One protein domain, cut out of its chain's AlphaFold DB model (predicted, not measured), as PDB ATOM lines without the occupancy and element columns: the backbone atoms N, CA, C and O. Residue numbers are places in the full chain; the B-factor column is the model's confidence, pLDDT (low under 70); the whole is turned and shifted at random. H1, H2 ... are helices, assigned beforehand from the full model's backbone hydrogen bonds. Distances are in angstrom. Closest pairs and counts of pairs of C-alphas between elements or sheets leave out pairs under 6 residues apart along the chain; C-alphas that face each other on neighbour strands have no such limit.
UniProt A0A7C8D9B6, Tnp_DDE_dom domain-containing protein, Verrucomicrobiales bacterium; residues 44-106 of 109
ATOM      1  N   ASP A  44     -31.412  14.451 -40.437       74.56
ATOM      2  CA  ASP A  44     -30.691  15.609 -39.922       74.56
ATOM      3  C   ASP A  44     -29.694  15.252 -38.815       74.56
ATOM      4  O   ASP A  44     -29.086  16.128 -38.199       74.56
ATOM      5  N   GLY A  45     -29.421  13.957 -38.611       76.25
ATOM      6  CA  GLY A  45     -28.413  13.470 -37.662       76.25
ATOM      7  C   GLY A  45     -27.021  14.089 -37.849       76.25
ATOM      8  O   GLY A  45     -26.269  14.243 -36.883       76.25
ATOM      9  N   GLY A  46     -26.694  14.536 -39.069       81.31
ATOM     10  CA  GLY A  46     -25.465  15.274 -39.372       81.31
ATOM     11  C   GLY A  46     -25.323  16.598 -38.606       81.31
ATOM     12  O   GLY A  46     -24.200  17.026 -38.327       81.31
ATOM     13  N   ALA A  47     -26.429  17.213 -38.172       84.81
ATOM     14  CA  ALA A  47     -26.430  18.444 -37.383       84.81
ATOM     15  C   ALA A  47     -25.643  18.301 -36.070       84.81
ATOM     16  O   ALA A  47     -24.982  19.240 -35.618       84.81
ATOM     17  N   LEU A  48     -25.661  17.109 -35.467       86.44
ATOM     18  CA  LEU A  48     -24.944  16.827 -34.225       86.44
ATOM     19  C   LEU A  48     -23.423  16.845 -34.429       86.44
ATOM     20  O   LEU A  48     -22.687  17.361 -33.584       86.44
ATOM     21  N   LEU A  49     -22.950  16.336 -35.571       86.62
ATOM     22  CA  LEU A  49     -21.538  16.394 -35.956       86.62
ATOM     23  C   LEU A  49     -21.110  17.838 -36.216       86.62
ATOM     24  O   LEU A  49     -20.091  18.278 -35.686       86.62
ATOM     25  N   LEU A  50     -21.923  18.598 -36.955       88.00
ATOM     26  CA  LEU A  50     -21.679  20.020 -37.213       88.00
ATOM     27  C   LEU A  50     -21.582  20.819 -35.911       88.00
ATOM     28  O   LEU A  50     -20.666  21.626 -35.748       88.00
ATOM     29  N   ARG A  51     -22.460  20.536 -34.944       87.75
ATOM     30  CA  ARG A  51     -22.415  21.152 -33.617       87.75
ATOM     31  C   ARG A  51     -21.148  20.795 -32.843       87.75
ATOM     32  O   ARG A  51     -20.595  21.666 -32.178       87.75
ATOM     33  N   MET A  52     -20.674  19.550 -32.899       88.38
ATOM     34  CA  MET A  52     -19.410  19.179 -32.246       88.38
ATOM     35  C   MET A  52     -18.214  19.900 -32.870       88.38
ATOM     36  O   MET A  52     -17.371  20.423 -32.141       88.38
ATOM     37  N   VAL A  53     -18.169  19.977 -34.200       90.12
ATOM     38  CA  VAL A  53     -17.121  20.706 -34.925       90.12
ATOM     39  C   VAL A  53     -17.154  22.193 -34.573       90.12
ATOM     40  O   VAL A  53     -16.119  22.762 -34.228       90.12
ATOM     41  N   ASP A  54     -18.332  22.818 -34.580       91.19
ATOM     42  CA  ASP A  54     -18.482  24.224 -34.204       91.19
ATOM     43  C   ASP A  54     -18.095  24.479 -32.743       91.19
ATOM     44  O   ASP A  54     -17.398  25.447 -32.459       91.19
ATOM     45  N   ASN A  55     -18.453  23.587 -31.817       89.38
ATOM     46  CA  ASN A  55     -18.025  23.692 -30.421       89.38
ATOM     47  C   ASN A  55     -16.500  23.587 -30.268       89.38
ATOM     48  O   ASN A  55     -15.930  24.269 -29.416       89.38
ATOM     49  N   SER A  56     -15.838  22.755 -31.079       89.94
ATOM     50  CA  SER A  56     -14.380  22.590 -31.050       89.94
ATOM     51  C   SER A  56     -13.635  23.766 -31.686       89.94
ATOM     52  O   SER A  56     -12.543  24.102 -31.236       89.94
ATOM     53  N   LEU A  57     -14.184  24.359 -32.747       92.44
ATOM     54  CA  LEU A  57     -13.528  25.420 -33.518       92.44
ATOM     55  C   LEU A  57     -13.981  26.828 -33.108       92.44
ATOM     56  O   LEU A  57     -13.292  27.808 -33.379       92.44
ATOM     57  N   GLY A  58     -15.142  26.945 -32.466       91.69
ATOM     58  CA  GLY A  58     -15.755  28.210 -32.081       91.69
ATOM     59  C   GLY A  58     -16.168  29.085 -33.265       91.69
ATOM     60  O   GLY A  58     -16.161  30.309 -33.128       91.69
ATOM     61  N   MET A  59     -16.509  28.504 -34.421       92.44
ATOM     62  CA  MET A  59     -16.760  29.268 -35.654       92.44
ATOM     63  C   MET A  59     -17.956  30.212 -35.504       92.44
ATOM     64  O   MET A  59     -17.838  31.403 -35.788       92.44
ATOM     65  N   SER A  60     -19.083  29.719 -34.986       93.25
ATOM     66  CA  SER A  60     -20.285  30.521 -34.742       93.25
ATOM     67  C   SER A  60     -20.007  31.691 -33.799       93.25
ATOM     68  O   SER A  60     -20.465  32.806 -34.042       93.25
ATOM     69  N   ARG A  61     -19.200  31.468 -32.753       94.12
ATOM     70  CA  ARG A  61     -18.770  32.505 -31.805       94.12
ATOM     71  C   ARG A  61     -17.891  33.553 -32.479       94.12
ATOM     72  O   ARG A  61     -18.089  34.742 -32.248       94.12
ATOM     73  N   MET A  62     -16.931  33.119 -33.292       94.56
ATOM     74  CA  MET A  62     -16.026  34.010 -34.013       94.56
ATOM     75  C   MET A  62     -16.808  34.923 -34.955       94.56
ATOM     76  O   MET A  62     -16.661  36.140 -34.891       94.56
ATOM     77  N   VAL A  63     -17.704  34.352 -35.760       93.88
ATOM     78  CA  VAL A  63     -18.549  35.128 -36.673       93.88
ATOM     79  C   VAL A  63     -19.480  36.054 -35.888       93.88
ATOM     80  O   VAL A  63     -19.584  37.227 -36.228       93.88
ATOM     81  N   ALA A  64     -20.091  35.582 -34.796       94.44
ATOM     82  CA  ALA A  64     -20.962  36.400 -33.950       94.44
ATOM     83  C   ALA A  64     -20.249  37.593 -33.309       94.44
ATOM     84  O   ALA A  64     -20.869  38.638 -33.138       94.44
ATOM     85  N   SER A  65     -18.956  37.469 -32.997       94.44
ATOM     86  CA  SER A  65     -18.171  38.568 -32.416       94.44
ATOM     87  C   SER A  65     -18.011  39.772 -33.351       94.44
ATOM     88  O   SER A  65     -17.737  40.875 -32.887       94.44
ATOM     89  N   CYS A  66     -18.239  39.583 -34.654       94.62
ATOM     90  CA  CYS A  66     -18.233  40.658 -35.641       94.62
ATOM     91  C   CYS A  66     -19.522  41.497 -35.632       94.62
ATOM     92  O   CYS A  66     -19.592  42.503 -36.337       94.62
ATOM     93  N   PHE A  67     -20.547  41.090 -34.877       89.50
ATOM     94  CA  PHE A  67     -21.846  41.755 -34.838       89.50
ATOM     95  C   PHE A  67     -22.097  42.409 -33.482       89.50
ATOM     96  O   PHE A  67     -21.859  41.828 -32.426       89.50
ATOM     97  N   GLU A  68     -22.663  43.612 -33.521       92.75
ATOM     98  CA  GLU A  68     -23.244  44.269 -32.354       92.75
ATOM     99  C   GLU A  68     -24.757  44.014 -32.346       92.75
ATOM    100  O   GLU A  68     -25.460  44.381 -33.292       92.75
ATOM    101  N   ASP A  69     -25.278  43.378 -31.290       92.00
ATOM    102  CA  ASP A  69     -26.715  43.121 -31.175       92.00
ATOM    103  C   ASP A  69     -27.464  44.378 -30.723       92.00
ATOM    104  O   ASP A  69     -27.503  44.715 -29.542       92.00
ATOM    105  N   ARG A  70     -28.073  45.077 -31.683       94.12
ATOM    106  CA  ARG A  70     -28.867  46.293 -31.437       94.12
ATOM    107  C   ARG A  70     -30.352  46.016 -31.205       94.12
ATOM    108  O   ARG A  70     -31.143  46.957 -31.139       94.12
ATOM    109  N   ARG A  71     -30.757  44.745 -31.136       93.31
ATOM    110  CA  ARG A  71     -32.153  44.363 -30.899       93.31
ATOM    111  C   ARG A  71     -32.521  44.610 -29.441       93.31
ATOM    112  O   ARG A  71     -31.696  44.476 -28.535       93.31
ATOM    113  N   ASP A  72     -33.787  44.941 -29.213       93.75
ATOM    114  CA  ASP A  72     -34.325  45.057 -27.863       93.75
ATOM    115  C   ASP A  72     -34.369  43.669 -27.209       93.75
ATOM    116  O   ASP A  72     -35.070  42.754 -27.657       93.75
ATOM    117  N   GLN A  73     -33.599  43.516 -26.134       90.56
ATOM    118  CA  GLN A  73     -33.425  42.240 -25.446       90.56
ATOM    119  C   GLN A  73     -34.726  41.737 -24.804       90.56
ATOM    120  O   GLN A  73     -34.864  40.541 -24.575       90.56
ATOM    121  N   ARG A  74     -35.725  42.606 -24.590       94.62
ATOM    122  CA  ARG A  74     -37.052  42.205 -24.085       94.62
ATOM    123  C   ARG A  74     -37.832  41.332 -25.067       94.62
ATOM    124  O   ARG A  74     -38.738  40.623 -24.647       94.62
ATOM    125  N   PHE A  75     -37.487  41.392 -26.352       92.50
ATOM    126  CA  PHE A  75     -38.124  40.619 -27.422       92.50
ATOM    127  C   PHE A  75     -37.161  39.608 -28.058       92.50
ATOM    128  O   PHE A  75     -37.422  39.106 -29.149       92.50
ATOM    129  N   THR A  76     -36.025  39.335 -27.409       90.31
ATOM    130  CA  THR A  76     -34.971  38.479 -27.957       90.31
ATOM    131  C   THR A  76     -34.856  37.193 -27.144       90.31
ATOM    132  O   THR A  76     -34.439  37.214 -25.992       90.31
ATOM    133  N   GLU A  77     -35.182  36.059 -27.767       92.69
ATOM    134  CA  GLU A  77     -35.028  34.723 -27.162       92.69
ATOM    135  C   GLU A  77     -33.687  34.059 -27.518       92.69
ATOM    136  O   GLU A  77     -33.185  33.207 -26.786       92.69
ATOM    137  N   HIS A  78     -33.097  34.445 -28.653       90.88
ATOM    138  CA  HIS A  78     -31.888  33.833 -29.199       90.88
ATOM    139  C   HIS A  78     -30.781  34.867 -29.400       90.88
ATOM    140  O   HIS A  78     -30.956  35.891 -30.075       90.88
ATOM    141  N   SER A  79     -29.613  34.559 -28.840       91.75
ATOM    142  CA  SER A  79     -28.391  35.337 -29.030       91.75
ATOM    143  C   SER A  79     -27.951  35.340 -30.502       91.75
ATOM    144  O   SER A  79     -28.255  34.398 -31.242       91.75
ATOM    145  N   PRO A  80     -27.170  36.344 -30.938       92.56
ATOM    146  CA  PRO A  80     -26.600  36.366 -32.284       92.56
ATOM    147  C   PRO A  80     -25.803  35.103 -32.612       92.56
ATOM    148  O   PRO A  80     -25.903  34.585 -33.719       92.56
ATOM    149  N   GLN A  81     -25.071  34.558 -31.633       94.31
ATOM    150  CA  GLN A  81     -24.346  33.299 -31.800       94.31
ATOM    151  C   GLN A  81     -25.291  32.143 -32.151       94.31
ATOM    152  O   GLN A  81     -24.992  31.383 -33.066       94.31
ATOM    153  N   GLN A  82     -26.424  32.013 -31.456       91.94
ATOM    154  CA  GLN A  82     -27.397  30.949 -31.726       91.94
ATOM    155  C   GLN A  82     -28.022  31.093 -33.116       91.94
ATOM    156  O   GLN A  82     -28.149  30.099 -33.825       91.94
ATOM    157  N   LEU A  83     -28.343  32.321 -33.530       91.94
ATOM    158  CA  LEU A  83     -28.885  32.593 -34.865       91.94
ATOM    159  C   LEU A  83     -27.869  32.301 -35.976       91.94
ATOM    160  O   LEU A  83     -28.212  31.728 -37.007       91.94
ATOM    161  N   ILE A  84     -26.601  32.653 -35.757       92.94
ATOM    162  CA  ILE A  84     -25.516  32.371 -36.699       92.94
ATOM    163  C   ILE A  84     -25.241  30.871 -36.779       92.94
ATOM    164  O   ILE A  84     -25.132  30.340 -37.881       92.94
ATOM    165  N   ALA A  85     -25.176  30.173 -35.642       92.00
ATOM    166  CA  ALA A  85     -25.013  28.721 -35.610       92.00
ATOM    167  C   ALA A  85     -26.153  28.024 -36.366       92.00
ATOM    168  O   ALA A  85     -25.894  27.191 -37.231       92.00
ATOM    169  N   GLN A  86     -27.402  28.433 -36.118       89.81
ATOM    170  CA  GLN A  86     -28.568  27.934 -36.847       89.81
ATOM    171  C   GLN A  86     -28.415  28.132 -38.362       89.81
ATOM    172  O   GLN A  86     -28.644  27.194 -39.122       89.81
ATOM    173  N   ARG A  87     -27.987  29.320 -38.813       90.75
ATOM    174  CA  ARG A  87     -27.799  29.590 -40.245       90.75
ATOM    175  C   ARG A  87     -26.681  28.748 -40.858       90.75
ATOM    176  O   ARG A  87     -26.865  28.210 -41.944       90.75
ATOM    177  N   ILE A  88     -25.538  28.631 -40.183       90.38
ATOM    178  CA  ILE A  88     -24.403  27.833 -40.666       90.38
ATOM    179  C   ILE A  88     -24.812  26.363 -40.803       90.38
ATOM    180  O   ILE A  88     -24.536  25.748 -41.832       90.38
ATOM    181  N   PHE A  89     -25.497  25.806 -39.802       90.31
ATOM    182  CA  PHE A  89     -25.927  24.407 -39.835       90.31
ATOM    183  C   PHE A  89     -27.006  24.171 -40.887       90.31
ATOM    184  O   PHE A  89     -26.913  23.201 -41.627       90.31
ATOM    185  N   GLY A  90     -27.964  25.091 -41.020       87.62
ATOM    186  CA  GLY A  90     -28.969  25.060 -42.079       87.62
ATOM    187  C   GLY A  90     -28.355  24.959 -43.471       87.62
ATOM    188  O   GLY A  90     -28.671  24.042 -44.218       87.62
ATOM    189  N   LEU A  91     -27.409  25.850 -43.781       88.00
ATOM    190  CA  LEU A  91     -26.688  25.830 -45.056       88.00
ATOM    191  C   LEU A  91     -25.923  24.520 -45.271       88.00
ATOM    192  O   LEU A  91     -25.960  23.962 -46.361       88.00
ATOM    193  N   ALA A  92     -25.250  24.010 -44.237       87.31
ATOM    194  CA  ALA A  92     -24.496  22.760 -44.326       87.31
ATOM    195  C   ALA A  92     -25.388  21.520 -44.528       87.31
ATOM    196  O   ALA A  92     -24.929  20.532 -45.095       87.31
ATOM    197  N   LEU A  93     -26.646  21.577 -44.087       84.81
ATOM    198  CA  LEU A  93     -27.654  20.531 -44.281       84.81
ATOM    199  C   LEU A  93     -28.465  20.707 -45.580       84.81
ATOM    200  O   LEU A  93     -29.293  19.862 -45.896       84.81
ATOM    201  N   GLY A  94     -28.219  21.772 -46.355       84.19
ATOM    202  CA  GLY A  94     -28.925  22.047 -47.614       84.19
ATOM    203  C   GLY A  94     -30.214  22.867 -47.471       84.19
ATOM    204  O   GLY A  94     -30.925  23.057 -48.454       84.19
ATOM    205  N   TYR A  95     -30.502  23.405 -46.283       82.00
ATOM    206  CA  TYR A  95     -31.641  24.293 -46.023       82.00
ATOM    207  C   TYR A  95     -31.290  25.748 -46.350       82.00
ATOM    208  O   TYR A  95     -30.956  26.566 -45.481       82.00
ATOM    209  N   GLU A  96     -31.321  26.078 -47.637       77.31
ATOM    210  CA  GLU A  96     -30.865  27.376 -48.140       77.31
ATOM    211  C   GLU A  96     -31.905  28.496 -47.982       77.31
ATOM    212  O   GLU A  96     -31.526  29.638 -47.680       77.31
ATOM    213  N   ASP A  97     -33.195  28.173 -48.127       71.75
ATOM    214  CA  ASP A  97     -34.290  29.138 -48.311       71.75
ATOM    215  C   ASP A  97     -34.887  29.722 -47.012       71.75
ATOM    216  O   ASP A  97     -35.756  30.595 -47.069       71.75
ATOM    217  N   LEU A  98     -34.375  29.286 -45.851       66.31
ATOM    218  CA  LEU A  98     -34.756  29.704 -44.495       66.31
ATOM    219  C   LEU A  98     -36.195  29.369 -44.055       66.31
ATOM    220  O   LEU A  98     -36.517  29.632 -42.892       66.31
ATOM    221  N   ASN A  99     -37.059  28.818 -44.912       69.44
ATOM    222  CA  ASN A  99     -38.458  28.560 -44.551       69.44
ATOM    223  C   ASN A  99     -38.619  27.249 -43.752       69.44
ATOM    224  O   ASN A  99     -39.455  27.185 -42.846       69.44
ATOM    225  N   ASP A 100     -37.730  26.281 -43.981       67.75
ATOM    226  CA  ASP A 100     -37.769  24.950 -43.374       67.75
ATOM    227  C   ASP A 100     -37.332  24.937 -41.901       67.75
ATOM    228  O   ASP A 100     -37.555  23.973 -41.170       67.75
ATOM    229  N   HIS A 101     -36.736  26.023 -41.398       65.56
ATOM    230  CA  HIS A 101     -36.221  26.073 -40.025       65.56
ATOM    231  C   HIS A 101     -37.300  25.935 -38.945       65.56
ATOM    232  O   HIS A 101     -37.005  25.471 -37.839       65.56
ATOM    233  N   ASN A 102     -38.542  26.323 -39.243       63.84
ATOM    234  CA  ASN A 102     -39.661  26.126 -38.321       63.84
ATOM    235  C   ASN A 102     -40.043  24.650 -38.182       63.84
ATOM    236  O   ASN A 102     -40.461  24.231 -37.097       63.84
ATOM    237  N   ASP A 103     -39.880  23.880 -39.255       65.44
ATOM    238  CA  ASP A 103     -40.165  22.452 -39.278       65.44
ATOM    239  C   ASP A 103     -38.969  21.635 -38.787       65.44
ATOM    240  O   ASP A 103     -39.170  20.677 -38.046       65.44
ATOM    241  N   LEU A 104     -37.735  22.096 -39.021       65.44
ATOM    242  CA  LEU A 104     -36.519  21.482 -38.474       65.44
ATOM    243  C   LEU A 104     -36.502  21.476 -36.935       65.44
ATOM    244  O   LEU A 104     -35.988  20.554 -36.316       65.44
ATOM    245  N   ARG A 105     -37.135  22.461 -36.280       67.56
ATOM    246  CA  ARG A 105     -37.302  22.470 -34.811       67.56
ATOM    247  C   ARG A 105     -38.200  21.332 -34.300       67.56
ATOM    248  O   ARG A 105     -38.245  21.081 -33.098       67.56
ATOM    249  N   ARG A 106     -38.992  20.718 -35.180       65.94
ATOM    250  CA  ARG A 106     -39.864  19.581 -34.861       65.94
ATOM    251  C   ARG A 106     -39.208  18.242 -35.181       65.94
ATOM    252  O   ARG A 106     -39.833  17.221 -34.891       65.94
TER     253      ARG A 106
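This is residues 44 to 106 of the 109 residues of the protein "Tnp_DDE_dom domain-containing protein" of Verrucomicrobiales bacterium (UniProt A0A7C8D9B6). Look first for a helical hairpin, H2 and H3, whose two helices are joined by a wide loop that sticks out at residues 72 to 78; H1 comes before H2, turns a corner into it, and has its first part near the last part of H3, so that the three helices enclose a thin triangle. The short H4 lies off the side of H3 that faces away from H1 and H2, at the end of a loop. The printed part has 63 residues with four named helices in the order H1, H2, H3, H4 and no named strand, and its class is all helix. The whole is only just compact, close to loose, with a radius of gyration of the C-alphas of 12.4 A, and its C-alphas span 33 by 27 by 17 A, with the loop at one end of the longest span.

Begin at Asp 44 and step to C-alpha 46 at (-25.465, 15.274, -39.372), where H1 begins; it takes residues 46 to 57 and runs 16.7 A from first to last C-alpha. Pass Gly 58 and you are in H2, residues 59 to 65, 9.9 A long. Then read on through residues 66 to 79, which hold no named element. Find C-alpha 80 at (-26.600, 36.366, -32.284): here H3 begins, the longest helix with 13 residues, 80 to 92, and it runs 18.3 A to C-alpha 92. Residues 93 to 100 lead to H4, residues 101 to 104, 4.9 A long, which ends with C-alpha 104 at (-36.519, 21.482, -38.474).

Going along from H1, look at its link to H2, which is tight, with one residue between them. The two helices are close but not clearly touching, and their closest C-alphas, those of Asp 54 and Ser 60, are 6.6 A apart. Their lines stand at a steep tilt of 59 degrees, and they run the same way. Next compare H2 with H3: they touch, with 11 pairs of C-alphas within 8 A, the closest being those of Ala 64 and Gln 81 at 5.1 A. They run opposite ways at a steep tilt of 37 degrees, only just past shallow, and form a helical hairpin. Now look back from Phe 89 to Ala 47, whose C-alphas, 6.5 A apart, are the closest of H1 and H3. These two helices only just touch, with 3 pairs of C-alphas within 8 A, made by residues 47 to 51 of H1 alone and residue 89 of H3 alone. They run opposite ways at a steep tilt of 51 degrees. H3 and H4 are close but not clearly touching, with the closest C-alphas, those of Gly 90 and His 101, 7.6 A apart. H4 is apart from H1 and from H2. In the backbones of H1, H2 and H3 you will find every O i to N i+4 pair within hydrogen-bond range; H4 is too short for such a pair, and its one O i to N i+3 pair is not within range.

The two C-alphas farthest apart are those of Gly 45 and Asp 72, at 33.6 A, while the first and last printed C-alphas, of Asp 44 and Arg 106, are 11.2 A apart. The printed part has no cut. The link from H2 to H3 is long, with 14 residues between them, and residues 72 to 78 within it stand free; the link from H3 to H4 is short, with 8 residues. Read the B-factor column for the model's confidence: the mean pLDDT of the printed part is 86.1, and residues 98 to 106, which include H4, are under 70.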